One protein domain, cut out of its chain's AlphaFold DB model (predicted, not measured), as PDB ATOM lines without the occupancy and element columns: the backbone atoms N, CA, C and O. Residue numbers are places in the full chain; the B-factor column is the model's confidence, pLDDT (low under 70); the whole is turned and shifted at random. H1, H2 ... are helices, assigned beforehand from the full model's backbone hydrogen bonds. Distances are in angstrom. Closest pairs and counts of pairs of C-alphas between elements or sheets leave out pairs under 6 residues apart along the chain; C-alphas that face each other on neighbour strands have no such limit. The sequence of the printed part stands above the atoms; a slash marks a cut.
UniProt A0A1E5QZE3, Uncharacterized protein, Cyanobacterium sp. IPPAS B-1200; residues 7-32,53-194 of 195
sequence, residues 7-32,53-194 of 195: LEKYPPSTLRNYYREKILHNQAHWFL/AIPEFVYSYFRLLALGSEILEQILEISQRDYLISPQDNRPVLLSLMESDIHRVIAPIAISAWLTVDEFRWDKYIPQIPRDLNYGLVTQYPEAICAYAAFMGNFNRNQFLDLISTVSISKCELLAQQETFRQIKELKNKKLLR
ATOM      1  N   LEU A   7      16.035  -5.206 -28.529       89.06
ATOM      2  CA  LEU A   7      15.757  -5.243 -27.095       89.06
ATOM      3  C   LEU A   7      16.507  -4.132 -26.345       89.06
ATOM      4  O   LEU A   7      15.927  -3.470 -25.485       89.06
ATOM      5  N   GLU A   8      17.775  -3.896 -26.687       91.69
ATOM      6  CA  GLU A   8      18.572  -2.818 -26.089       91.69
ATOM      7  C   GLU A   8      18.085  -1.436 -26.536       91.69
ATOM      8  O   GLU A   8      17.926  -0.526 -25.719       91.69
ATOM      9  N   LYS A   9      17.821  -1.271 -27.839       92.88
ATOM     10  CA  LYS A   9      17.390   0.013 -28.415       92.88
ATOM     11  C   LYS A   9      15.971   0.396 -27.987       92.88
ATOM     12  O   LYS A   9      15.677   1.580 -27.819       92.88
ATOM     13  N   TYR A  10      15.097  -0.591 -27.822       94.31
ATOM     14  CA  TYR A  10      13.684  -0.416 -27.505       94.31
ATOM     15  C   TYR A  10      13.266  -1.342 -26.350       94.31
ATOM     16  O   TYR A  10      12.607  -2.359 -26.577       94.31
ATOM     17  N   PRO A  11      13.604  -0.994 -25.092       95.06
ATOM     18  CA  PRO A  11      13.328  -1.860 -23.953       95.06
ATOM     19  C   PRO A  11      11.829  -2.176 -23.789       95.06
ATOM     20  O   PRO A  11      10.997  -1.268 -23.933       95.06
ATOM     21  N   PRO A  12      11.452  -3.416 -23.403       95.62
ATOM     22  CA  PRO A  12      10.054  -3.833 -23.320       95.62
ATOM     23  C   PRO A  12       9.221  -2.959 -22.385       95.62
ATOM     24  O   PRO A  12       8.091  -2.599 -22.705       95.62
ATOM     25  N   SER A  13       9.785  -2.586 -21.233       95.00
ATOM     26  CA  SER A  13       9.121  -1.739 -20.238       95.00
ATOM     27  C   SER A  13       8.824  -0.343 -20.785       95.00
ATOM     28  O   SER A  13       7.716   0.159 -20.589       95.00
ATOM     29  N   THR A  14       9.772   0.252 -21.514       95.50
ATOM     30  CA  THR A  14       9.623   1.554 -22.178       95.50
ATOM     31  C   THR A  14       8.505   1.505 -23.210       95.50
ATOM     32  O   THR A  14       7.564   2.296 -23.127       95.50
ATOM     33  N   LEU A  15       8.560   0.541 -24.136       96.62
ATOM     34  CA  LEU A  15       7.535   0.365 -25.166       96.62
ATOM     35  C   LEU A  15       6.162   0.132 -24.531       96.62
ATOM     36  O   LEU A  15       5.206   0.843 -24.832       96.62
ATOM     37  N   ARG A  16       6.059  -0.813 -23.594       95.75
ATOM     38  CA  ARG A  16       4.812  -1.146 -22.896       95.75
ATOM     39  C   ARG A  16       4.186   0.076 -22.239       95.75
ATOM     40  O   ARG A  16       2.992   0.311 -22.408       95.75
ATOM     41  N   ASN A  17       4.968   0.837 -21.476       94.56
ATOM     42  CA  ASN A  17       4.471   2.017 -20.774       94.56
ATOM     43  C   ASN A  17       3.980   3.072 -21.767       94.56
ATOM     44  O   ASN A  17       2.887   3.604 -21.599       94.56
ATOM     45  N   TYR A  18       4.736   3.286 -22.841       94.69
ATOM     46  CA  TYR A  18       4.365   4.195 -23.912       94.69
ATOM     47  C   TYR A  18       3.036   3.799 -24.585       94.69
ATOM     48  O   TYR A  18       2.126   4.622 -24.696       94.69
ATOM     49  N   TYR A  19       2.855   2.526 -24.951       93.12
ATOM     50  CA  TYR A  19       1.582   2.033 -25.491       93.12
ATOM     51  C   TYR A  19       0.431   2.192 -24.491       93.12
ATOM     52  O   TYR A  19      -0.632   2.699 -24.857       93.12
ATOM     53  N   ARG A  20       0.629   1.787 -23.229       90.81
ATOM     54  CA  ARG A  20      -0.382   1.914 -22.167       90.81
ATOM     55  C   ARG A  20      -0.827   3.361 -21.992       90.81
ATOM     56  O   ARG A  20      -2.027   3.607 -21.958       90.81
ATOM     57  N   GLU A  21       0.110   4.303 -21.933       90.94
ATOM     58  CA  GLU A  21      -0.190   5.729 -21.807       90.94
ATOM     59  C   GLU A  21      -1.077   6.204 -22.962       90.94
ATOM     60  O   GLU A  21      -2.146   6.767 -22.721       90.94
ATOM     61  N   LYS A  22      -0.701   5.909 -24.211       87.75
ATOM     62  CA  LYS A  22      -1.498   6.292 -25.387       87.75
ATOM     63  C   LYS A  22      -2.905   5.705 -25.358       87.75
ATOM     64  O   LYS A  22      -3.869   6.399 -25.676       87.75
ATOM     65  N   ILE A  23      -3.037   4.442 -24.965       85.19
ATOM     66  CA  ILE A  23      -4.332   3.758 -24.893       85.19
ATOM     67  C   ILE A  23      -5.203   4.390 -23.800       85.19
ATOM     68  O   ILE A  23      -6.334   4.780 -24.082       85.19
ATOM     69  N   LEU A  24      -4.672   4.576 -22.588       83.69
ATOM     70  CA  LEU A  24      -5.412   5.146 -21.453       83.69
ATOM     71  C   LEU A  24      -5.870   6.593 -21.701       83.69
ATOM     72  O   LEU A  24      -6.932   6.983 -21.222       83.69
ATOM     73  N   HIS A  25      -5.139   7.356 -22.515       83.31
ATOM     74  CA  HIS A  25      -5.535   8.701 -22.952       83.31
ATOM     75  C   HIS A  25      -6.437   8.710 -24.203       83.31
ATOM     76  O   HIS A  25      -6.641   9.761 -24.808       83.31
ATOM     77  N   ASN A  26      -6.990   7.562 -24.617       74.56
ATOM     78  CA  ASN A  26      -7.816   7.392 -25.824       74.56
ATOM     79  C   ASN A  26      -7.124   7.827 -27.132       74.56
ATOM     80  O   ASN A  26      -7.777   8.123 -28.131       74.56
ATOM     81  N   GLN A  27      -5.792   7.820 -27.164       76.38
ATOM     82  CA  GLN A  27      -5.002   8.199 -28.334       76.38
ATOM     83  C   GLN A  27      -4.731   7.019 -29.263       76.38
ATOM     84  O   GLN A  27      -3.803   7.087 -30.047       76.38
ATOM     85  N   ALA A  28      -5.499   5.930 -29.230       68.12
ATOM     86  CA  ALA A  28      -5.117   4.704 -29.933       68.12
ATOM     87  C   ALA A  28      -4.977   4.830 -31.463       68.12
ATOM     88  O   ALA A  28      -4.414   3.928 -32.047       68.12
ATOM     89  N   HIS A  29      -5.419   5.910 -32.116       72.88
ATOM     90  CA  HIS A  29      -5.144   6.168 -33.541       72.88
ATOM     91  C   HIS A  29      -3.697   6.566 -33.833       72.88
ATOM     92  O   HIS A  29      -3.286   6.521 -34.987       72.88
ATOM     93  N   TRP A  30      -2.943   6.976 -32.812       78.06
ATOM     94  CA  TRP A  30      -1.672   7.685 -32.948       78.06
ATOM     95  C   TRP A  30      -0.641   6.967 -33.840       78.06
ATOM     96  O   TRP A  30       0.204   7.614 -34.452       78.06
ATOM     97  N   PHE A  31      -0.695   5.632 -33.898       77.62
ATOM     98  CA  PHE A  31       0.268   4.819 -34.641       77.62
ATOM     99  C   PHE A  31       0.032   4.850 -36.158       77.62
ATOM    100  O   PHE A  31       0.933   4.513 -36.934       77.62
ATOM    101  N   LEU A  32      -1.155   5.272 -36.594       74.12
ATOM    102  CA  LEU A  32      -1.484   5.489 -37.994       74.12
ATOM    103  C   LEU A  32      -0.959   6.866 -38.380       74.12
ATOM    104  O   LEU A  32      -1.457   7.884 -37.916       74.12
ATOM    105  N   ALA A  53     -16.064   2.050 -40.842       57.84
ATOM    106  CA  ALA A  53     -15.102   1.774 -41.913       57.84
ATOM    107  C   ALA A  53     -14.926   3.023 -42.768       57.84
ATOM    108  O   ALA A  53     -15.590   3.210 -43.786       57.84
ATOM    109  N   ILE A  54     -14.048   3.886 -42.291       72.81
ATOM    110  CA  ILE A  54     -13.397   4.919 -43.057       72.81
ATOM    111  C   ILE A  54     -12.373   4.147 -43.893       72.81
ATOM    112  O   ILE A  54     -11.458   3.556 -43.308       72.81
ATOM    113  N   PRO A  55     -12.566   4.033 -45.218       75.62
ATOM    114  CA  PRO A  55     -11.720   3.208 -46.075       75.62
ATOM    115  C   PRO A  55     -10.227   3.486 -45.892       75.62
ATOM    116  O   PRO A  55      -9.434   2.557 -45.789       75.62
ATOM    117  N   GLU A  56      -9.858   4.757 -45.762       77.75
ATOM    118  CA  GLU A  56      -8.482   5.235 -45.619       77.75
ATOM    119  C   GLU A  56      -7.843   4.747 -44.317       77.75
ATOM    120  O   GLU A  56      -6.683   4.330 -44.294       77.75
ATOM    121  N   PHE A  57      -8.620   4.747 -43.233       78.62
ATOM    122  CA  PHE A  57      -8.199   4.200 -41.949       78.62
ATOM    123  C   PHE A  57      -8.000   2.691 -42.035       78.62
ATOM    124  O   PHE A  57      -6.964   2.185 -41.610       78.62
ATOM    125  N   VAL A  58      -8.989   1.977 -42.581       79.62
ATOM    126  CA  VAL A  58      -8.957   0.512 -42.686       79.62
ATOM    127  C   VAL A  58      -7.751   0.091 -43.520       79.62
ATOM    128  O   VAL A  58      -6.968  -0.747 -43.079       79.62
ATOM    129  N   TYR A  59      -7.535   0.754 -44.654       86.38
ATOM    130  CA  TYR A  59      -6.370   0.538 -45.497       86.38
ATOM    131  C   TYR A  59      -5.067   0.786 -44.736       86.38
ATOM    132  O   TYR A  59      -4.210  -0.092 -44.689       86.38
ATOM    133  N   SER A  60      -4.925   1.947 -44.092       85.81
ATOM    134  CA  SER A  60      -3.698   2.300 -43.363       85.81
ATOM    135  C   SER A  60      -3.402   1.322 -42.224       85.81
ATOM    136  O   SER A  60      -2.252   0.935 -42.023       85.81
ATOM    137  N   TYR A  61      -4.440   0.889 -41.505       86.31
ATOM    138  CA  TYR A  61      -4.339  -0.072 -40.412       86.31
ATOM    139  C   TYR A  61      -3.869  -1.438 -40.905       86.31
ATOM    140  O   TYR A  61      -2.849  -1.938 -40.436       86.31
ATOM    141  N   PHE A  62      -4.557  -2.021 -41.888       87.81
ATOM    142  CA  PHE A  62      -4.195  -3.343 -42.403       87.81
ATOM    143  C   PHE A  62      -2.882  -3.338 -43.181       87.81
ATOM    144  O   PHE A  62      -2.142  -4.317 -43.115       87.81
ATOM    145  N   ARG A  63      -2.529  -2.224 -43.832       91.56
ATOM    146  CA  ARG A  63      -1.208  -2.047 -44.444       91.56
ATOM    147  C   ARG A  63      -0.108  -2.102 -43.392       91.56
ATOM    148  O   ARG A  63       0.872  -2.812 -43.592       91.56
ATOM    149  N   LEU A  64      -0.256  -1.384 -42.275       91.06
ATOM    150  CA  LEU A  64       0.727  -1.447 -41.189       91.06
ATOM    151  C   LEU A  64       0.803  -2.836 -40.557       91.06
ATOM    152  O   LEU A  64       1.907  -3.286 -40.273       91.06
ATOM    153  N   LEU A  65      -0.327  -3.521 -40.367       91.56
ATOM    154  CA  LEU A  65      -0.319  -4.892 -39.855       91.56
ATOM    155  C   LEU A  65       0.458  -5.837 -40.775       91.56
ATOM    156  O   LEU A  65       1.328  -6.552 -40.291       91.56
ATOM    157  N   ALA A  66       0.189  -5.796 -42.083       92.69
ATOM    158  CA  ALA A  66       0.873  -6.636 -43.064       92.69
ATOM    159  C   ALA A  66       2.384  -6.351 -43.109       92.69
ATOM    160  O   ALA A  66       3.185  -7.274 -43.004       92.69
ATOM    161  N   LEU A  67       2.779  -5.072 -43.163       94.38
ATOM    162  CA  LEU A  67       4.194  -4.680 -43.114       94.38
ATOM    163  C   LEU A  67       4.863  -5.108 -41.802       94.38
ATOM    164  O   LEU A  67       6.005  -5.556 -41.805       94.38
ATOM    165  N   GLY A  68       4.152  -4.981 -40.680       94.06
ATOM    166  CA  GLY A  68       4.638  -5.421 -39.378       94.06
ATOM    167  C   GLY A  68       4.888  -6.925 -39.341       94.06
ATOM    168  O   GLY A  68       5.893  -7.347 -38.779       94.06
ATOM    169  N   SER A  69       4.007  -7.730 -39.944       92.56
ATOM    170  CA  SER A  69       4.192  -9.181 -40.041       92.56
ATOM    171  C   SER A  69       5.440  -9.548 -40.845       92.56
ATOM    172  O   SER A  69       6.219 -10.370 -40.376       92.56
ATOM    173  N   GLU A  70       5.684  -8.891 -41.984       93.19
ATOM    174  CA  GLU A  70       6.915  -9.096 -42.769       93.19
ATOM    175  C   GLU A  70       8.164  -8.740 -41.948       93.19
ATOM    176  O   GLU A  70       9.126  -9.500 -41.911       93.19
ATOM    177  N   ILE A  71       8.149  -7.609 -41.232       92.75
ATOM    178  CA  ILE A  71       9.264  -7.206 -40.356       92.75
ATOM    179  C   ILE A  71       9.502  -8.239 -39.259       92.75
ATOM    180  O   ILE A  71      10.648  -8.572 -38.965       92.75
ATOM    181  N   LEU A  72       8.429  -8.725 -38.634       92.44
ATOM    182  CA  LEU A  72       8.524  -9.725 -37.583       92.44
ATOM    183  C   LEU A  72       9.184 -10.999 -38.103       92.44
ATOM    184  O   LEU A  72      10.072 -11.520 -37.440       92.44
ATOM    185  N   GLU A  73       8.755 -11.480 -39.268       90.88
ATOM    186  CA  GLU A  73       9.288 -12.689 -39.893       90.88
ATOM    187  C   GLU A  73      10.783 -12.539 -40.194       90.88
ATOM    188  O   GLU A  73      11.577 -13.346 -39.715       90.88
ATOM    189  N   GLN A  74      11.184 -11.437 -40.839       90.00
ATOM    190  CA  GLN A  74      12.594 -11.136 -41.117       90.00
ATOM    191  C   GLN A  74      13.442 -11.109 -39.838       90.00
ATOM    192  O   GLN A  74      14.538 -11.663 -39.776       90.00
ATOM    193  N   ILE A  75      12.943 -10.464 -38.784       91.44
ATOM    194  CA  ILE A  75      13.682 -10.350 -37.524       91.44
ATOM    195  C   ILE A  75      13.731 -11.687 -36.801       91.44
ATOM    196  O   ILE A  75      14.760 -12.009 -36.207       91.44
ATOM    197  N   LEU A  76      12.661 -12.474 -36.843       90.56
ATOM    198  CA  LEU A  76      12.622 -13.788 -36.221       90.56
ATOM    199  C   LEU A  76      13.627 -14.735 -36.887       90.56
ATOM    200  O   LEU A  76      14.412 -15.352 -36.174       90.56
ATOM    201  N   GLU A  77      13.684 -14.762 -38.221       87.88
ATOM    202  CA  GLU A  77      14.673 -15.540 -38.986       87.88
ATOM    203  C   GLU A  77      16.122 -15.186 -38.612       87.88
ATOM    204  O   GLU A  77      16.984 -16.064 -38.516       87.88
ATOM    205  N   ILE A  78      16.398 -13.902 -38.367       87.62
ATOM    206  CA  ILE A  78      17.738 -13.419 -38.003       87.62
ATOM    207  C   ILE A  78      18.065 -13.709 -36.532       87.62
ATOM    208  O   ILE A  78      19.194 -14.085 -36.207       87.62
ATOM    209  N   SER A  79      17.104 -13.495 -35.633       86.94
ATOM    210  CA  SER A  79      17.337 -13.469 -34.182       86.94
ATOM    211  C   SER A  79      17.130 -14.812 -33.486       86.94
ATOM    212  O   SER A  79      17.667 -15.014 -32.396       86.94
ATOM    213  N   GLN A  80      16.392 -15.744 -34.090       83.25
ATOM    214  CA  GLN A  80      16.048 -17.017 -33.466       83.25
ATOM    215  C   GLN A  80      16.002 -18.126 -34.516       83.25
ATOM    216  O   GLN A  80      15.125 -18.153 -35.362       83.25
ATOM    217  N   ARG A  81      16.938 -19.081 -34.470       70.25
ATOM    218  CA  ARG A  81      16.983 -20.172 -35.465       70.25
ATOM    219  C   ARG A  81      15.973 -21.294 -35.210       70.25
ATOM    220  O   ARG A  81      15.528 -21.920 -36.162       70.25
ATOM    221  N   ASP A  82      15.594 -21.512 -33.951       79.12
ATOM    222  CA  ASP A  82      14.779 -22.658 -33.525       79.12
ATOM    223  C   ASP A  82      13.373 -22.233 -33.061       79.12
ATOM    224  O   ASP A  82      12.901 -22.638 -31.994       79.12
ATOM    225  N   TYR A  83      12.692 -21.361 -33.811       83.12
ATOM    226  CA  TYR A  83      11.293 -21.049 -33.507       83.12
ATOM    227  C   TYR A  83      10.364 -22.190 -33.924       83.12
ATOM    228  O   TYR A  83      10.569 -22.884 -34.919       83.12
ATOM    229  N   LEU A  84       9.293 -22.364 -33.152       87.38
ATOM    230  CA  LEU A  84       8.259 -23.345 -33.455       87.38
ATOM    231  C   LEU A  84       7.503 -22.948 -34.728       87.38
ATOM    232  O   LEU A  84       7.139 -21.783 -34.904       87.38
ATOM    233  N   ILE A  85       7.217 -23.939 -35.568       88.44
ATOM    234  CA  ILE A  85       6.364 -23.810 -36.751       88.44
ATOM    235  C   ILE A  85       4.971 -24.343 -36.425       88.44
ATOM    236  O   ILE A  85       4.818 -25.403 -35.817       88.44
ATOM    237  N   SER A  86       3.954 -23.592 -36.825       85.88
ATOM    238  CA  SER A  86       2.556 -23.983 -36.718       85.88
ATOM    239  C   SER A  86       2.252 -25.087 -37.743       85.88
ATOM    240  O   SER A  86       2.479 -24.892 -38.939       85.88
ATOM    241  N   PRO A  87       1.727 -26.253 -37.321       82.31
ATOM    242  CA  PRO A  87       1.395 -27.337 -38.243       82.31
ATOM    243  C   PRO A  87       0.184 -27.024 -39.134       82.31
ATOM    244  O   PRO A  87      -0.044 -27.734 -40.110       82.31
ATOM    245  N   GLN A  88      -0.615 -26.003 -38.805       84.94
ATOM    246  CA  GLN A  88      -1.816 -25.648 -39.566       84.94
ATOM    247  C   GLN A  88      -1.500 -24.865 -40.843       84.94
ATOM    248  O   GLN A  88      -2.161 -25.064 -41.860       84.94
ATOM    249  N   ASP A  89      -0.525 -23.961 -40.781       82.56
ATOM    250  CA  ASP A  89      -0.239 -23.000 -41.850       82.56
ATOM    251  C   ASP A  89       1.249 -22.916 -42.224       82.56
ATOM    252  O   ASP A  89       1.609 -22.146 -43.112       82.56
ATOM    253  N   ASN A  90       2.100 -23.734 -41.597       84.75
ATOM    254  CA  ASN A  90       3.537 -23.828 -41.856       84.75
ATOM    255  C   ASN A  90       4.285 -22.488 -41.707       84.75
ATOM    256  O   ASN A  90       5.306 -22.263 -42.358       84.75
ATOM    257  N   ARG A  91       3.779 -21.599 -40.844       86.50
ATOM    258  CA  ARG A  91       4.418 -20.327 -40.470       86.50
ATOM    259  C   ARG A  91       4.981 -20.395 -39.048       86.50
ATOM    260  O   ARG A  91       4.543 -21.241 -38.264       86.50
ATOM    261  N   PRO A  92       5.911 -19.501 -38.664       89.81
ATOM    262  CA  PRO A  92       6.270 -19.319 -37.262       89.81
ATOM    263  C   PRO A  92       5.033 -19.199 -36.355       89.81
ATOM    264  O   PRO A  92       4.149 -18.379 -36.610       89.81
ATOM    265  N   VAL A  93       4.979 -19.973 -35.265       91.56
ATOM    266  CA  VAL A  93       3.851 -19.976 -34.305       91.56
ATOM    267  C   VAL A  93       3.552 -18.568 -33.791       91.56
ATOM    268  O   VAL A  93       2.391 -18.202 -33.627       91.56
ATOM    269  N   LEU A  94       4.593 -17.757 -33.592       92.38
ATOM    270  CA  LEU A  94       4.456 -16.372 -33.159       92.38
ATOM    271  C   LEU A  94       3.534 -15.554 -34.080       92.38
ATOM    272  O   LEU A  94       2.679 -14.826 -33.579       92.38
ATOM    273  N   LEU A  95       3.659 -15.703 -35.405       90.94
ATOM    274  CA  LEU A  95       2.810 -14.993 -36.366       90.94
ATOM    275  C   LEU A  95       1.341 -15.387 -36.201       90.94
ATOM    276  O   LEU A  95       0.477 -14.515 -36.167       90.94
ATOM    277  N   SER A  96       1.063 -16.682 -36.022       89.56
ATOM    278  CA  SER A  96      -0.298 -17.186 -35.786       89.56
ATOM    279  C   SER A  96      -0.910 -16.639 -34.492       89.56
ATOM    280  O   SER A  96      -2.070 -16.222 -34.476       89.56
ATOM    281  N   LEU A  97      -0.136 -16.613 -33.400       90.81
ATOM    282  CA  LEU A  97      -0.587 -16.077 -32.109       90.81
ATOM    283  C   LEU A  97      -0.886 -14.578 -32.201       90.81
ATOM    284  O   LEU A  97      -1.934 -14.120 -31.742       90.81
ATOM    285  N   MET A  98       0.014 -13.825 -32.836       92.06
ATOM    286  CA  MET A  98      -0.152 -12.389 -33.033       92.06
ATOM    287  C   MET A  98      -1.372 -12.081 -33.899       92.06
ATOM    288  O   MET A  98      -2.179 -11.234 -33.517       92.06
ATOM    289  N   GLU A  99      -1.538 -12.789 -35.018       88.88
ATOM    290  CA  GLU A  99      -2.682 -12.647 -35.923       88.88
ATOM    291  C   GLU A  99      -4.011 -12.930 -35.202       88.88
ATOM    292  O   GLU A  99      -4.964 -12.156 -35.311       88.88
ATOM    293  N   SER A 100      -4.061 -13.982 -34.380       88.50
ATOM    294  CA  SER A 100      -5.247 -14.300 -33.575       88.50
ATOM    295  C   SER A 100      -5.641 -13.154 -32.635       88.50
ATOM    296  O   SER A 100      -6.810 -12.758 -32.592       88.50
ATOM    297  N   ASP A 101      -4.679 -12.566 -31.920       91.44
ATOM    298  CA  ASP A 101      -4.950 -11.484 -30.968       91.44
ATOM    299  C   ASP A 101      -5.390 -10.185 -31.667       91.44
ATOM    300  O   ASP A 101      -6.373  -9.564 -31.248       91.44
ATOM    301  N   ILE A 102      -4.726  -9.777 -32.756       86.06
ATOM    302  CA  ILE A 102      -5.033  -8.516 -33.472       86.06
ATOM    303  C   ILE A 102      -6.372  -8.536 -34.225       86.06
ATOM    304  O   ILE A 102      -6.869  -7.484 -34.635       86.06
ATOM    305  N   HIS A 103      -6.968  -9.712 -34.424       82.81
ATOM    306  CA  HIS A 103      -8.337  -9.840 -34.930       82.81
ATOM    307  C   HIS A 103      -9.398  -9.737 -33.832       82.81
ATOM    308  O   HIS A 103     -10.574  -9.518 -34.131       82.81
ATOM    309  N   ARG A 104      -9.004  -9.889 -32.564       84.56
ATOM    310  CA  ARG A 104      -9.901  -9.832 -31.400       84.56
ATOM    311  C   ARG A 104      -9.858  -8.476 -30.706       84.56
ATOM    312  O   ARG A 104     -10.857  -8.059 -30.120       84.56
ATOM    313  N   VAL A 105      -8.711  -7.806 -30.760       85.44
ATOM    314  CA  VAL A 105      -8.475  -6.464 -30.217       85.44
ATOM    315  C   VAL A 105      -7.617  -5.653 -31.176       85.44
ATOM    316  O   VAL A 105      -7.035  -6.169 -32.120       85.44
ATOM    317  N   ILE A 106      -7.477  -4.361 -30.914       83.00
ATOM    318  CA  ILE A 106      -6.575  -3.524 -31.705       83.00
ATOM    319  C   ILE A 106      -5.106  -3.778 -31.404       83.00
ATOM    320  O   ILE A 106      -4.732  -4.089 -30.271       83.00
ATOM    321  N   ALA A 107      -4.264  -3.537 -32.409       88.69
ATOM    322  CA  ALA A 107      -2.834  -3.794 -32.317       88.69
ATOM    323  C   ALA A 107      -2.171  -3.169 -31.073       88.69
ATOM    324  O   ALA A 107      -1.492  -3.906 -30.369       88.69
ATOM    325  N   PRO A 108      -2.410  -1.894 -30.690       90.00
ATOM    326  CA  PRO A 108      -1.821  -1.345 -29.462       90.00
ATOM    327  C   PRO A 108      -2.144  -2.135 -28.180       90.00
ATOM    328  O   PRO A 108      -1.287  -2.255 -27.305       90.00
ATOM    329  N   ILE A 109      -3.361  -2.679 -28.053       90.88
ATOM    330  CA  ILE A 109      -3.757  -3.485 -26.886       90.88
ATOM    331  C   ILE A 109      -3.022  -4.823 -26.907       90.88
ATOM    332  O   ILE A 109      -2.437  -5.193 -25.888       90.88
ATOM    333  N   ALA A 110      -3.024  -5.507 -28.056       93.69
ATOM    334  CA  ALA A 110      -2.333  -6.781 -28.231       93.69
ATOM    335  C   ALA A 110      -0.828  -6.627 -27.952       93.69
ATOM    336  O   ALA A 110      -0.300  -7.292 -27.070       93.69
ATOM    337  N   ILE A 111      -0.175  -5.644 -28.577       95.50
ATOM    338  CA  ILE A 111       1.246  -5.318 -28.369       95.50
ATOM    339  C   ILE A 111       1.543  -5.038 -26.892       95.50
ATOM    340  O   ILE A 111       2.504  -5.566 -26.336       95.50
ATOM    341  N   SER A 112       0.705  -4.241 -26.222       95.06
ATOM    342  CA  SER A 112       0.861  -3.979 -24.788       95.06
ATOM    343  C   SER A 112       0.751  -5.261 -23.951       95.06
ATOM    344  O   SER A 112       1.524  -5.432 -23.008       95.06
ATOM    345  N   ALA A 113      -0.155  -6.184 -24.295       96.00
ATOM    346  CA  ALA A 113      -0.258  -7.487 -23.635       96.00
ATOM    347  C   ALA A 113       1.004  -8.337 -23.869       96.00
ATOM    348  O   ALA A 113       1.602  -8.819 -22.907       96.00
ATOM    349  N   TRP A 114       1.469  -8.434 -25.115       97.50
ATOM    350  CA  TRP A 114       2.666  -9.192 -25.498       97.50
ATOM    351  C   TRP A 114       3.931  -8.719 -24.762       97.50
ATOM    352  O   TRP A 114       4.768  -9.536 -24.377       97.50
ATOM    353  N   LEU A 115       4.048  -7.409 -24.515       97.56
ATOM    354  CA  LEU A 115       5.150  -6.780 -23.771       97.56
ATOM    355  C   LEU A 115       5.004  -6.868 -22.237       97.56
ATOM    356  O   LEU A 115       5.911  -6.481 -21.497       97.56
ATOM    357  N   THR A 116       3.851  -7.298 -21.730       96.69
ATOM    358  CA  THR A 116       3.545  -7.294 -20.295       96.69
ATOM    359  C   THR A 116       3.931  -8.619 -19.643       96.69
ATOM    360  O   THR A 116       3.347  -9.651 -19.951       96.69
ATOM    361  N   VAL A 117       4.858  -8.563 -18.682       94.50
ATOM    362  CA  VAL A 117       5.299  -9.717 -17.869       94.50
ATOM    363  C   VAL A 117       4.835  -9.661 -16.406       94.50
ATOM    364  O   VAL A 117       5.053 -10.602 -15.654       94.50
ATOM    365  N   ASP A 118       4.207  -8.555 -15.996       92.19
ATOM    366  CA  ASP A 118       3.662  -8.368 -14.646       92.19
ATOM    367  C   ASP A 118       2.204  -8.869 -14.538       92.19
ATOM    368  O   ASP A 118       1.667  -9.500 -15.450       92.19
ATOM    369  N   GLU A 119       1.544  -8.615 -13.404       90.44
ATOM    370  CA  GLU A 119       0.170  -9.067 -13.128       90.44
ATOM    371  C   GLU A 119      -0.932  -8.251 -13.833       90.44
ATOM    372  O   GLU A 119      -2.126  -8.552 -13.691       90.44
ATOM    373  N   PHE A 120      -0.570  -7.213 -14.593       92.38
ATOM    374  CA  PHE A 120      -1.540  -6.381 -15.299       92.38
ATOM    375  C   PHE A 120      -2.286  -7.191 -16.359       92.38
ATOM    376  O   PHE A 120      -1.677  -7.894 -17.168       92.38
ATOM    377  N   ARG A 121      -3.609  -7.043 -16.414       93.25
ATOM    378  CA  ARG A 121      -4.452  -7.652 -17.447       93.25
ATOM    379  C   ARG A 121      -5.499  -6.653 -17.912       93.25
ATOM    380  O   ARG A 121      -6.185  -6.059 -17.087       93.25
ATOM    381  N   TRP A 122      -5.616  -6.464 -19.221       90.50
ATOM    382  CA  TRP A 122      -6.525  -5.499 -19.832       90.50
ATOM    383  C   TRP A 122      -7.998  -5.744 -19.499       90.50
ATOM    384  O   TRP A 122      -8.737  -4.778 -19.327       90.50
ATOM    385  N   ASP A 123      -8.420  -7.000 -19.354       90.88
ATOM    386  CA  ASP A 123      -9.800  -7.363 -19.017       90.88
ATOM    387  C   ASP A 123     -10.224  -6.871 -17.621       90.88
ATOM    388  O   ASP A 123     -11.395  -6.557 -17.411       90.88
ATOM    389  N   LYS A 124      -9.272  -6.717 -16.686       90.81
ATOM    390  CA  LYS A 124      -9.525  -6.116 -15.363       90.81
ATOM    391  C   LYS A 124      -9.865  -4.623 -15.446       90.81
ATOM    392  O   LYS A 124     -10.535  -4.110 -14.557       90.81
ATOM    393  N   TYR A 125      -9.410  -3.931 -16.493       85.88
ATOM    394  CA  TYR A 125      -9.659  -2.498 -16.706       85.88
ATOM    395  C   TYR A 125     -10.809  -2.250 -17.684       85.88
ATOM    396  O   TYR A 125     -11.557  -1.286 -17.534       85.88
ATOM    397  N   ILE A 126     -10.945  -3.101 -18.701       83.75
ATOM    398  CA  ILE A 126     -11.950  -2.996 -19.759       83.75
ATOM    399  C   ILE A 126     -12.573  -4.389 -19.931       83.75
ATOM    400  O   ILE A 126     -12.009  -5.222 -20.645       83.75
ATOM    401  N   PRO A 127     -13.742  -4.657 -19.319       82.81
ATOM    402  CA  PRO A 127     -14.336  -5.996 -19.269       82.81
ATOM    403  C   PRO A 127     -14.621  -6.650 -20.628       82.81
ATOM    404  O   PRO A 127     -14.825  -7.858 -20.694       82.81
ATOM    405  N   GLN A 128     -14.681  -5.869 -21.711       83.25
ATOM    406  CA  GLN A 128     -14.912  -6.372 -23.069       83.25
ATOM    407  C   GLN A 128     -13.642  -6.910 -23.744       83.25
ATOM    408  O   GLN A 128     -13.741  -7.491 -24.826       83.25
ATOM    409  N   ILE A 129     -12.461  -6.688 -23.160       86.00
ATOM    410  CA  ILE A 129     -11.208  -7.228 -23.689       86.00
ATOM    411  C   ILE A 129     -11.109  -8.714 -23.319       86.00
ATOM    412  O   ILE A 129     -11.374  -9.068 -22.167       86.00
ATOM    413  N   PRO A 130     -10.724  -9.595 -24.262       89.50
ATOM    414  CA  PRO A 130     -10.511 -11.001 -23.958       89.50
ATOM    415  C   PRO A 130      -9.505 -11.223 -22.826       89.50
ATOM    416  O   PRO A 130      -8.457 -10.580 -22.768       89.50
ATOM    417  N   ARG A 131      -9.823 -12.160 -21.930       91.81
ATOM    418  CA  ARG A 131      -8.969 -12.494 -20.775       91.81
ATOM    419  C   ARG A 131      -7.726 -13.289 -21.170       91.81
ATOM    420  O   ARG A 131      -6.727 -13.277 -20.462       91.81
ATOM    421  N   ASP A 132      -7.817 -13.980 -22.296       93.12
ATOM    422  CA  ASP A 132      -6.893 -14.981 -22.820       93.12
ATOM    423  C   ASP A 132      -5.996 -14.439 -23.946       93.12
ATOM    424  O   ASP A 132      -5.554 -15.204 -24.793       93.12
ATOM    425  N   LEU A 133      -5.727 -13.127 -23.977       94.19
ATOM    426  CA  LEU A 133      -4.673 -12.587 -24.847       94.19
ATOM    427  C   LEU A 133      -3.312 -13.200 -24.480       94.19
ATOM    428  O   LEU A 133      -3.072 -13.544 -23.319       94.19
ATOM    429  N   ASN A 134      -2.387 -13.268 -25.437       95.88
ATOM    430  CA  ASN A 134      -1.066 -13.855 -25.208       95.88
ATOM    431  C   ASN A 134      -0.134 -12.907 -24.428       95.88
ATOM    432  O   ASN A 134       0.725 -12.233 -24.992       95.88
ATOM    433  N   TYR A 135      -0.285 -12.821 -23.107       96.38
ATOM    434  CA  TYR A 135       0.597 -11.991 -22.279       96.38
ATOM    435  C   TYR A 135       2.030 -12.527 -22.241       96.38
ATOM    436  O   TYR A 135       2.258 -13.729 -22.123       96.38
ATOM    437  N   GLY A 136       3.000 -11.613 -22.276       95.94
ATOM    438  CA  GLY A 136       4.401 -11.946 -22.030       95.94
ATOM    439  C   GLY A 136       5.105 -12.692 -23.165       95.94
ATOM    440  O   GLY A 136       6.155 -13.281 -22.911       95.94
ATOM    441  N   LEU A 137       4.604 -12.638 -24.408       95.50
ATOM    442  CA  LEU A 137       5.311 -13.178 -25.585       95.50
ATOM    443  C   LEU A 137       6.756 -12.669 -25.698       95.50
ATOM    444  O   LEU A 137       7.625 -13.392 -26.179       95.50
ATOM    445  N   VAL A 138       7.041 -11.462 -25.190       95.75
ATOM    446  CA  VAL A 138       8.399 -10.896 -25.140       95.75
ATOM    447  C   VAL A 138       9.403 -11.763 -24.365       95.75
ATOM    448  O   VAL A 138      10.599 -11.666 -24.604       95.75
ATOM    449  N   THR A 139       8.946 -12.630 -23.456       94.56
ATOM    450  CA  THR A 139       9.828 -13.557 -22.720       94.56
ATOM    451  C   THR A 139      10.387 -14.672 -23.600       94.56
ATOM    452  O   THR A 139      11.465 -15.184 -23.318       94.56
ATOM    453  N   GLN A 140       9.665 -15.035 -24.663       92.81
ATOM    454  CA  GLN A 140      10.040 -16.100 -25.595       92.81
ATOM    455  C   GLN A 140      10.629 -15.540 -26.891       92.81
ATOM    456  O   GLN A 140      11.509 -16.160 -27.479       92.81
ATOM    457  N   TYR A 141      10.161 -14.360 -27.311       94.12
ATOM    458  CA  TYR A 141      10.512 -13.723 -28.581       94.12
ATOM    459  C   TYR A 141      10.929 -12.252 -28.378       94.12
ATOM    460  O   TYR A 141      10.284 -11.349 -28.918       94.12
ATOM    461  N   PRO A 142      11.964 -11.968 -27.564       93.56
ATOM    462  CA  PRO A 142      12.273 -10.608 -27.125       93.56
ATOM    463  C   PRO A 142      12.580  -9.656 -28.284       93.56
ATOM    464  O   PRO A 142      11.986  -8.582 -28.360       93.56
ATOM    465  N   GLU A 143      13.456 -10.060 -29.206       94.31
ATOM    466  CA  GLU A 143      13.863  -9.238 -30.353       94.31
ATOM    467  C   GLU A 143      12.687  -8.946 -31.285       94.31
ATOM    468  O   GLU A 143      12.384  -7.787 -31.566       94.31
ATOM    469  N   ALA A 144      11.976  -9.995 -31.707       94.12
ATOM    470  CA  ALA A 144      10.860  -9.880 -32.636       94.12
ATOM    471  C   ALA A 144       9.726  -9.013 -32.058       94.12
ATOM    472  O   ALA A 144       9.252  -8.088 -32.721       94.12
ATOM    473  N   ILE A 145       9.340  -9.235 -30.794       96.19
ATOM    474  CA  ILE A 145       8.281  -8.450 -30.144       96.19
ATOM    475  C   ILE A 145       8.696  -6.987 -29.957       96.19
ATOM    476  O   ILE A 145       7.896  -6.093 -30.242       96.19
ATOM    477  N   CYS A 146       9.928  -6.710 -29.513       96.06
ATOM    478  CA  CYS A 146      10.395  -5.329 -29.330       96.06
ATOM    479  C   CYS A 146      10.497  -4.588 -30.663       96.06
ATOM    480  O   CYS A 146      10.074  -3.436 -30.762       96.06
ATOM    481  N   ALA A 147      10.993  -5.250 -31.704       95.06
ATOM    482  CA  ALA A 147      11.081  -4.674 -33.032       95.06
ATOM    483  C   ALA A 147       9.709  -4.376 -33.646       95.06
ATOM    484  O   ALA A 147       9.478  -3.263 -34.123       95.06
ATOM    485  N   TYR A 148       8.773  -5.326 -33.577       95.38
ATOM    486  CA  TYR A 148       7.405  -5.125 -34.055       95.38
ATOM    487  C   TYR A 148       6.729  -3.964 -33.322       95.38
ATOM    488  O   TYR A 148       6.141  -3.073 -33.939       95.38
ATOM    489  N   ALA A 149       6.860  -3.931 -31.995       95.81
ATOM    490  CA  ALA A 149       6.331  -2.857 -31.170       95.81
ATOM    491  C   ALA A 149       6.985  -1.502 -31.486       95.81
ATOM    492  O   ALA A 149       6.291  -0.486 -31.491       95.81
ATOM    493  N   ALA A 150       8.282  -1.458 -31.786       95.56
ATOM    494  CA  ALA A 150       8.964  -0.238 -32.206       95.56
ATOM    495  C   ALA A 150       8.474   0.247 -33.583       95.56
ATOM    496  O   ALA A 150       8.139   1.424 -33.738       95.56
ATOM    497  N   PHE A 151       8.351  -0.657 -34.558       94.75
ATOM    498  CA  PHE A 151       7.838  -0.360 -35.896       94.75
ATOM    499  C   PHE A 151       6.407   0.189 -35.861       94.75
ATOM    500  O   PHE A 151       6.134   1.297 -36.351       94.75
ATOM    501  N   MET A 152       5.499  -0.562 -35.227       92.94
ATOM    502  CA  MET A 152       4.117  -0.132 -35.011       92.94
ATOM    503  C   MET A 152       4.106   1.186 -34.251       92.94
ATOM    504  O   MET A 152       3.343   2.089 -34.583       92.94
ATOM    505  N   GLY A 153       5.058   1.348 -33.335       91.69
ATOM    506  CA  GLY A 153       5.190   2.517 -32.501       91.69
ATOM    507  C   GLY A 153       5.796   3.752 -33.191       91.69
ATOM    508  O   GLY A 153       6.063   4.762 -32.548       91.69
ATOM    509  N   ASN A 154       6.056   3.678 -34.496       90.62
ATOM    510  CA  ASN A 154       6.716   4.727 -35.272       90.62
ATOM    511  C   ASN A 154       8.131   5.105 -34.780       90.62
ATOM    512  O   ASN A 154       8.655   6.162 -35.134       90.62
ATOM    513  N   PHE A 155       8.787   4.247 -33.997       91.50
ATOM    514  CA  PHE A 155      10.158   4.462 -33.541       91.50
ATOM    515  C   PHE A 155      11.125   4.094 -34.669       91.50
ATOM    516  O   PHE A 155      11.434   2.924 -34.876       91.50
ATOM    517  N   ASN A 156      11.603   5.095 -35.416       86.44
ATOM    518  CA  ASN A 156      12.466   4.908 -36.593       86.44
ATOM    519  C   ASN A 156      11.851   3.989 -37.662       86.44
ATOM    520  O   ASN A 156      12.545   3.167 -38.256       86.44
ATOM    521  N   ARG A 157      10.546   4.132 -37.923       89.88
ATOM    522  CA  ARG A 157       9.786   3.266 -38.841       89.88
ATOM    523  C   ARG A 157      10.447   3.077 -40.208       89.88
ATOM    524  O   ARG A 157      10.470   1.961 -40.707       89.88
ATOM    525  N   ASN A 158      11.019   4.138 -40.776       89.75
ATOM    526  CA  ASN A 158      11.683   4.078 -42.080       89.75
ATOM    527  C   ASN A 158      12.836   3.061 -42.103       89.75
ATOM    528  O   ASN A 158      12.936   2.304 -43.055       89.75
ATOM    529  N   GLN A 159      13.613   2.949 -41.017       90.12
ATOM    530  CA  GLN A 159      14.706   1.968 -40.927       90.12
ATOM    531  C   GLN A 159      14.202   0.521 -40.987       90.12
ATOM    532  O   GLN A 159      14.911  -0.357 -41.460       90.12
ATOM    533  N   PHE A 160      12.994   0.258 -40.486       91.62
ATOM    534  CA  PHE A 160      12.380  -1.064 -40.594       91.62
ATOM    535  C   PHE A 160      11.825  -1.324 -41.993       91.62
ATOM    536  O   PHE A 160      11.892  -2.449 -42.471       91.62
ATOM    537  N   LEU A 161      11.287  -0.297 -42.655       90.56
ATOM    538  CA  LEU A 161      10.790  -0.427 -44.027       90.56
ATOM    539  C   LEU A 161      11.917  -0.747 -45.014       90.56
ATOM    540  O   LEU A 161      11.672  -1.476 -45.969       90.56
ATOM    541  N   ASP A 162      13.142  -0.294 -44.739       90.81
ATOM    542  CA  ASP A 162      14.335  -0.640 -45.523       90.81
ATOM    543  C   ASP A 162      14.683  -2.144 -45.470       90.81
ATOM    544  O   ASP A 162      15.445  -2.628 -46.306       90.81
ATOM    545  N   LEU A 163      14.125  -2.902 -44.514       87.94
ATOM    546  CA  LEU A 163      14.289  -4.359 -44.424       87.94
ATOM    547  C   LEU A 163      13.354  -5.122 -45.370       87.94
ATOM    548  O   LEU A 163      13.555  -6.310 -45.607       87.94
ATOM    549  N   ILE A 164      12.312  -4.469 -45.886       91.19
ATOM    550  CA  ILE A 164      11.265  -5.119 -46.671       91.19
ATOM    551  C   ILE A 164      11.524  -4.868 -48.155       91.19
ATOM    552  O   ILE A 164      11.711  -3.735 -48.598       91.19
ATOM    553  N   SER A 165      11.478  -5.929 -48.962       92.19
ATOM    554  CA  SER A 165      11.583  -5.786 -50.415       92.19
ATOM    555  C   SER A 165      10.407  -4.993 -50.999       92.19
ATOM    556  O   SER A 165       9.275  -5.072 -50.514       92.19
ATOM    557  N   THR A 166      10.629  -4.290 -52.111       92.00
ATOM    558  CA  THR A 166       9.557  -3.578 -52.831       92.00
ATOM    559  C   THR A 166       8.416  -4.509 -53.246       92.00
ATOM    560  O   THR A 166       7.250  -4.129 -53.173       92.00
ATOM    561  N   VAL A 167       8.735  -5.758 -53.603       94.06
ATOM    562  CA  VAL A 167       7.752  -6.799 -53.934       94.06
ATOM    563  C   VAL A 167       6.880  -7.148 -52.723       94.06
ATOM    564  O   VAL A 167       5.659  -7.227 -52.860       94.06
ATOM    565  N   SER A 168       7.476  -7.334 -51.541       93.25
ATOM    566  CA  SER A 168       6.736  -7.584 -50.293       93.25
ATOM    567  C   SER A 168       5.865  -6.388 -49.902       93.25
ATOM    568  O   SER A 168       4.708  -6.574 -49.525       93.25
ATOM    569  N   ILE A 169       6.358  -5.156 -50.076       92.88
ATOM    570  CA  ILE A 169       5.566  -3.941 -49.829       92.88
ATOM    571  C   ILE A 169       4.323  -3.917 -50.727       92.88
ATOM    572  O   ILE A 169       3.214  -3.745 -50.222       92.88
ATOM    573  N   SER A 170       4.466  -4.160 -52.034       93.50
ATOM    574  CA  SER A 170       3.316  -4.198 -52.949       93.50
ATOM    575  C   SER A 170       2.310  -5.298 -52.591       93.50
ATOM    576  O   SER A 170       1.102  -5.087 -52.703       93.50
ATOM    577  N   LYS A 171       2.775  -6.462 -52.113       94.50
ATOM    578  CA  LYS A 171       1.889  -7.521 -51.599       94.50
ATOM    579  C   LYS A 171       1.116  -7.062 -50.360       94.50
ATOM    580  O   LYS A 171      -0.095  -7.264 -50.301       94.50
ATOM    581  N   CYS A 172       1.781  -6.404 -49.411       94.25
ATOM    582  CA  CYS A 172       1.140  -5.846 -48.217       94.25
ATOM    583  C   CYS A 172       0.059  -4.819 -48.577       94.25
ATOM    584  O   CYS A 172      -1.021  -4.806 -47.983       94.25
ATOM    585  N   GLU A 173       0.323  -3.974 -49.573       93.62
ATOM    586  CA  GLU A 173      -0.635  -2.981 -50.064       93.62
ATOM    587  C   GLU A 173      -1.854  -3.637 -50.713       93.62
ATOM    588  O   GLU A 173      -2.987  -3.238 -50.430       93.62
ATOM    589  N   LEU A 174      -1.651  -4.688 -51.511       94.19
ATOM    590  CA  LEU A 174      -2.747  -5.456 -52.100       94.19
ATOM    591  C   LEU A 174      -3.622  -6.123 -51.027       94.19
ATOM    592  O   LEU A 174      -4.849  -6.037 -51.104       94.19
ATOM    593  N   LEU A 175      -3.015  -6.742 -50.010       91.31
ATOM    594  CA  LEU A 175      -3.744  -7.347 -48.886       91.31
ATOM    595  C   LEU A 175      -4.586  -6.304 -48.140       91.31
ATOM    596  O   LEU A 175      -5.772  -6.517 -47.885       91.31
ATOM    597  N   ALA A 176      -4.003  -5.137 -47.859       90.50
ATOM    598  CA  ALA A 176      -4.707  -4.039 -47.207       90.50
ATOM    599  C   ALA A 176      -5.891  -3.522 -48.041       90.50
ATOM    600  O   ALA A 176      -6.957  -3.228 -47.489       90.50
ATOM    601  N   GLN A 177      -5.743  -3.435 -49.368       91.38
ATOM    602  CA  GLN A 177      -6.839  -3.067 -50.272       91.38
ATOM    603  C   GLN A 177      -7.969  -4.097 -50.228       91.38
ATOM    604  O   GLN A 177      -9.130  -3.723 -50.049       91.38
ATOM    605  N   GLN A 178      -7.649  -5.386 -50.358       90.81
ATOM    606  CA  GLN A 178      -8.633  -6.473 -50.335       90.81
ATOM    607  C   GLN A 178      -9.441  -6.475 -49.036       90.81
ATOM    608  O   GLN A 178     -10.674  -6.538 -49.064       90.81
ATOM    609  N   GLU A 179      -8.759  -6.329 -47.905       86.50
ATOM    610  CA  GLU A 179      -9.392  -6.274 -46.594       86.50
ATOM    611  C   GLU A 179     -10.274  -5.028 -46.441       86.50
ATOM    612  O   GLU A 179     -11.413  -5.109 -45.974       86.50
ATOM    613  N   THR A 180      -9.818  -3.880 -46.946       85.69
ATOM    614  CA  THR A 180     -10.623  -2.650 -46.990       85.69
ATOM    615  C   THR A 180     -11.915  -2.851 -47.781       85.69
ATOM    616  O   THR A 180     -13.003  -2.529 -47.291       85.69
ATOM    617  N   PHE A 181     -11.836  -3.449 -48.974       87.06
ATOM    618  CA  PHE A 181     -13.017  -3.763 -49.780       87.06
ATOM    619  C   PHE A 181     -13.974  -4.719 -49.063       87.06
ATOM    620  O   PHE A 181     -15.192  -4.499 -49.090       87.06
ATOM    621  N   ARG A 182     -13.446  -5.751 -48.394       85.44
ATOM    622  CA  ARG A 182     -14.241  -6.708 -47.614       85.44
ATOM    623  C   ARG A 182     -15.038  -6.006 -46.516       85.44
ATOM    624  O   ARG A 182     -16.261  -6.147 -46.468       85.44
ATOM    625  N   GLN A 183     -14.379  -5.182 -45.701       79.50
ATOM    626  CA  GLN A 183     -15.011  -4.451 -44.595       79.50
ATOM    627  C   GLN A 183     -16.096  -3.477 -45.085       79.50
ATOM    628  O   GLN A 183     -17.194  -3.408 -44.520       79.50
ATOM    629  N   ILE A 184     -15.839  -2.764 -46.186       79.44
ATOM    630  CA  ILE A 184     -16.826  -1.866 -46.810       79.44
ATOM    631  C   ILE A 184     -18.052  -2.654 -47.291       79.44
ATOM    632  O   ILE A 184     -19.191  -2.223 -47.077       79.44
ATOM    633  N   LYS A 185     -17.841  -3.811 -47.932       83.44
ATOM    634  CA  LYS A 185     -18.924  -4.676 -48.423       83.44
ATOM    635  C   LYS A 185     -19.789  -5.196 -47.274       83.44
ATOM    636  O   LYS A 185     -21.016  -5.108 -47.346       83.44
ATOM    637  N   GLU A 186     -19.180  -5.663 -46.189       80.25
ATOM    638  CA  GLU A 186     -19.905  -6.148 -45.007       80.25
ATOM    639  C   GLU A 186     -20.782  -5.070 -44.363       80.25
ATOM    640  O   GLU A 186     -21.917  -5.341 -43.955       80.25
ATOM    641  N   LEU A 187     -20.302  -3.827 -44.298       72.44
ATOM    642  CA  LEU A 187     -21.092  -2.717 -43.766       72.44
ATOM    643  C   LEU A 187     -22.276  -2.347 -44.652       72.44
ATOM    644  O   LEU A 187     -23.351  -2.050 -44.124       72.44
ATOM    645  N   LYS A 188     -22.108  -2.379 -45.978       76.56
ATOM    646  CA  LYS A 188     -23.223  -2.184 -46.919       76.56
ATOM    647  C   LYS A 188     -24.299  -3.251 -46.704       76.56
ATOM    648  O   LYS A 188     -25.469  -2.903 -46.557       76.56
ATOM    649  N   ASN A 189     -23.900  -4.515 -46.565       74.62
ATOM    650  CA  ASN A 189     -24.823  -5.627 -46.318       74.62
ATOM    651  C   ASN A 189     -25.573  -5.480 -44.982       74.62
ATOM    652  O   ASN A 189     -26.787  -5.652 -44.929       74.62
ATOM    653  N   LYS A 190     -24.889  -5.075 -43.904       69.88
ATOM    654  CA  LYS A 190     -25.529  -4.826 -42.595       69.88
ATOM    655  C   LYS A 190     -26.521  -3.660 -42.617       69.88
ATOM    656  O   LYS A 190     -27.475  -3.676 -41.847       69.88
ATOM    657  N   LYS A 191     -26.302  -2.642 -43.458       63.53
ATOM    658  CA  LYS A 191     -27.259  -1.537 -43.646       63.53
ATOM    659  C   LYS A 191     -28.496  -1.973 -44.431       63.53
ATOM    660  O   LYS A 191     -29.582  -1.514 -44.104       63.53
ATOM    661  N   LEU A 192     -28.332  -2.848 -45.426       58.06
ATOM    662  CA  LEU A 192     -29.440  -3.423 -46.197       58.06
ATOM    663  C   LEU A 192     -30.354  -4.295 -45.327       58.06
ATOM    664  O   LEU A 192     -31.561  -4.183 -45.441       58.06
ATOM    665  N   LEU A 193     -29.793  -5.082 -44.405       58.56
ATOM    666  CA  LEU A 193     -30.550  -5.939 -43.473       58.56
ATOM    667  C   LEU A 193     -31.273  -5.182 -42.340       58.56
ATOM    668  O   LEU A 193     -31.966  -5.799 -41.537       58.56
ATOM    669  N   ARG A 194     -31.051  -3.868 -42.211       56.62
ATOM    670  CA  ARG A 194     -31.683  -3.003 -41.195       56.62
ATOM    671  C   ARG A 194     -32.751  -2.071 -41.780       56.62
ATOM    672  O   ARG A 194     -33.273  -1.241 -41.040       56.62
TER     673      ARG A 194
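Overview. This is residues 7 to 32 and 53 to 194 of the 195 residues of an uncharacterized protein of Cyanobacterium sp. IPPAS B-1200 (UniProt A0A1E5QZE3). Two long helices, H2 and H8, cross at a slant, with H8 on one side of H2 and a cluster of shorter helices on its other side. In that cluster H6 packs on H2, H1 packs on H4 farther out, and little H5 lies at the far edge; residues 188 to 194, of which 188 to 192 belong to H8, stick out. The printed part has 168 residues with eight named helices, H1 to H8 in order, and no named strand: the class is all helix. It is compact, with a radius of gyration of the C-alphas of 16.3 A, and spans 50 by 41 by 34 A.

Along the chain. H1 is residues 12 to 24, 18.0 A from first to last C-alpha, beginning at C-alpha 12 (10.054, -3.833, -23.320). After the cut comes H2, residues 55 to 79, 35.6 A long, from C-alpha 55 at (-11.720, 3.208, -46.075). H3 is residues 93 to 104, 17.3 A; H4 is residues 107 to 114; H5 is residues 122 to 125. H6 is residues 142 to 152, 15.4 A, and H7 is residues 157 to 161. H8, residues 166 to 192, is 39.6 A long and ends at C-alpha 192 (-29.440, -3.423, -46.197).

Arrangement. H2 and H6 are the hubs, touching four helices each. They touch each other at a shallow tilt of 25 degrees, opposite ways, with the C-alphas of Leu 72 and Ala 144 closest at 5.5 A. H8 touches H2 at a steep tilt of 40 degrees, opposite ways; the closest C-alphas, of Phe 62 and Ala 176, are 4.9 A apart. H2 and H3 form a helical hairpin and only just touch, with 3 pairs of C-alphas within 8 A, Ser 69 and Leu 95 closest at 7.0 A. H1 touches H4 at a steep tilt of 43 degrees, opposite ways, the C-alphas of Arg 16 and Ser 112 closest at 5.2 A. H7 touches H6 only at the corner, the C-alphas of Phe 151 and Arg 157 closest at 5.1 A. H5 touches no helix. Every O i to N i+4 pair is within hydrogen-bond range in H1, H2, H4, H6, H7 and H8; H3 has 7 of 8, and H5 is too short for such a pair.

Size, cuts and confidence. The C-alphas of Glu 8 and Arg 194, the two farthest apart, are 52.5 A apart. Residues 33 to 52 are not printed, and C-alphas 32 and 53 are 14.6 A apart across the cut. The links H2 to H3 and H5 to H6 are long. The mean pLDDT of the printed part is 88.0; residues 28, 53 and 190 to 194 are under 70.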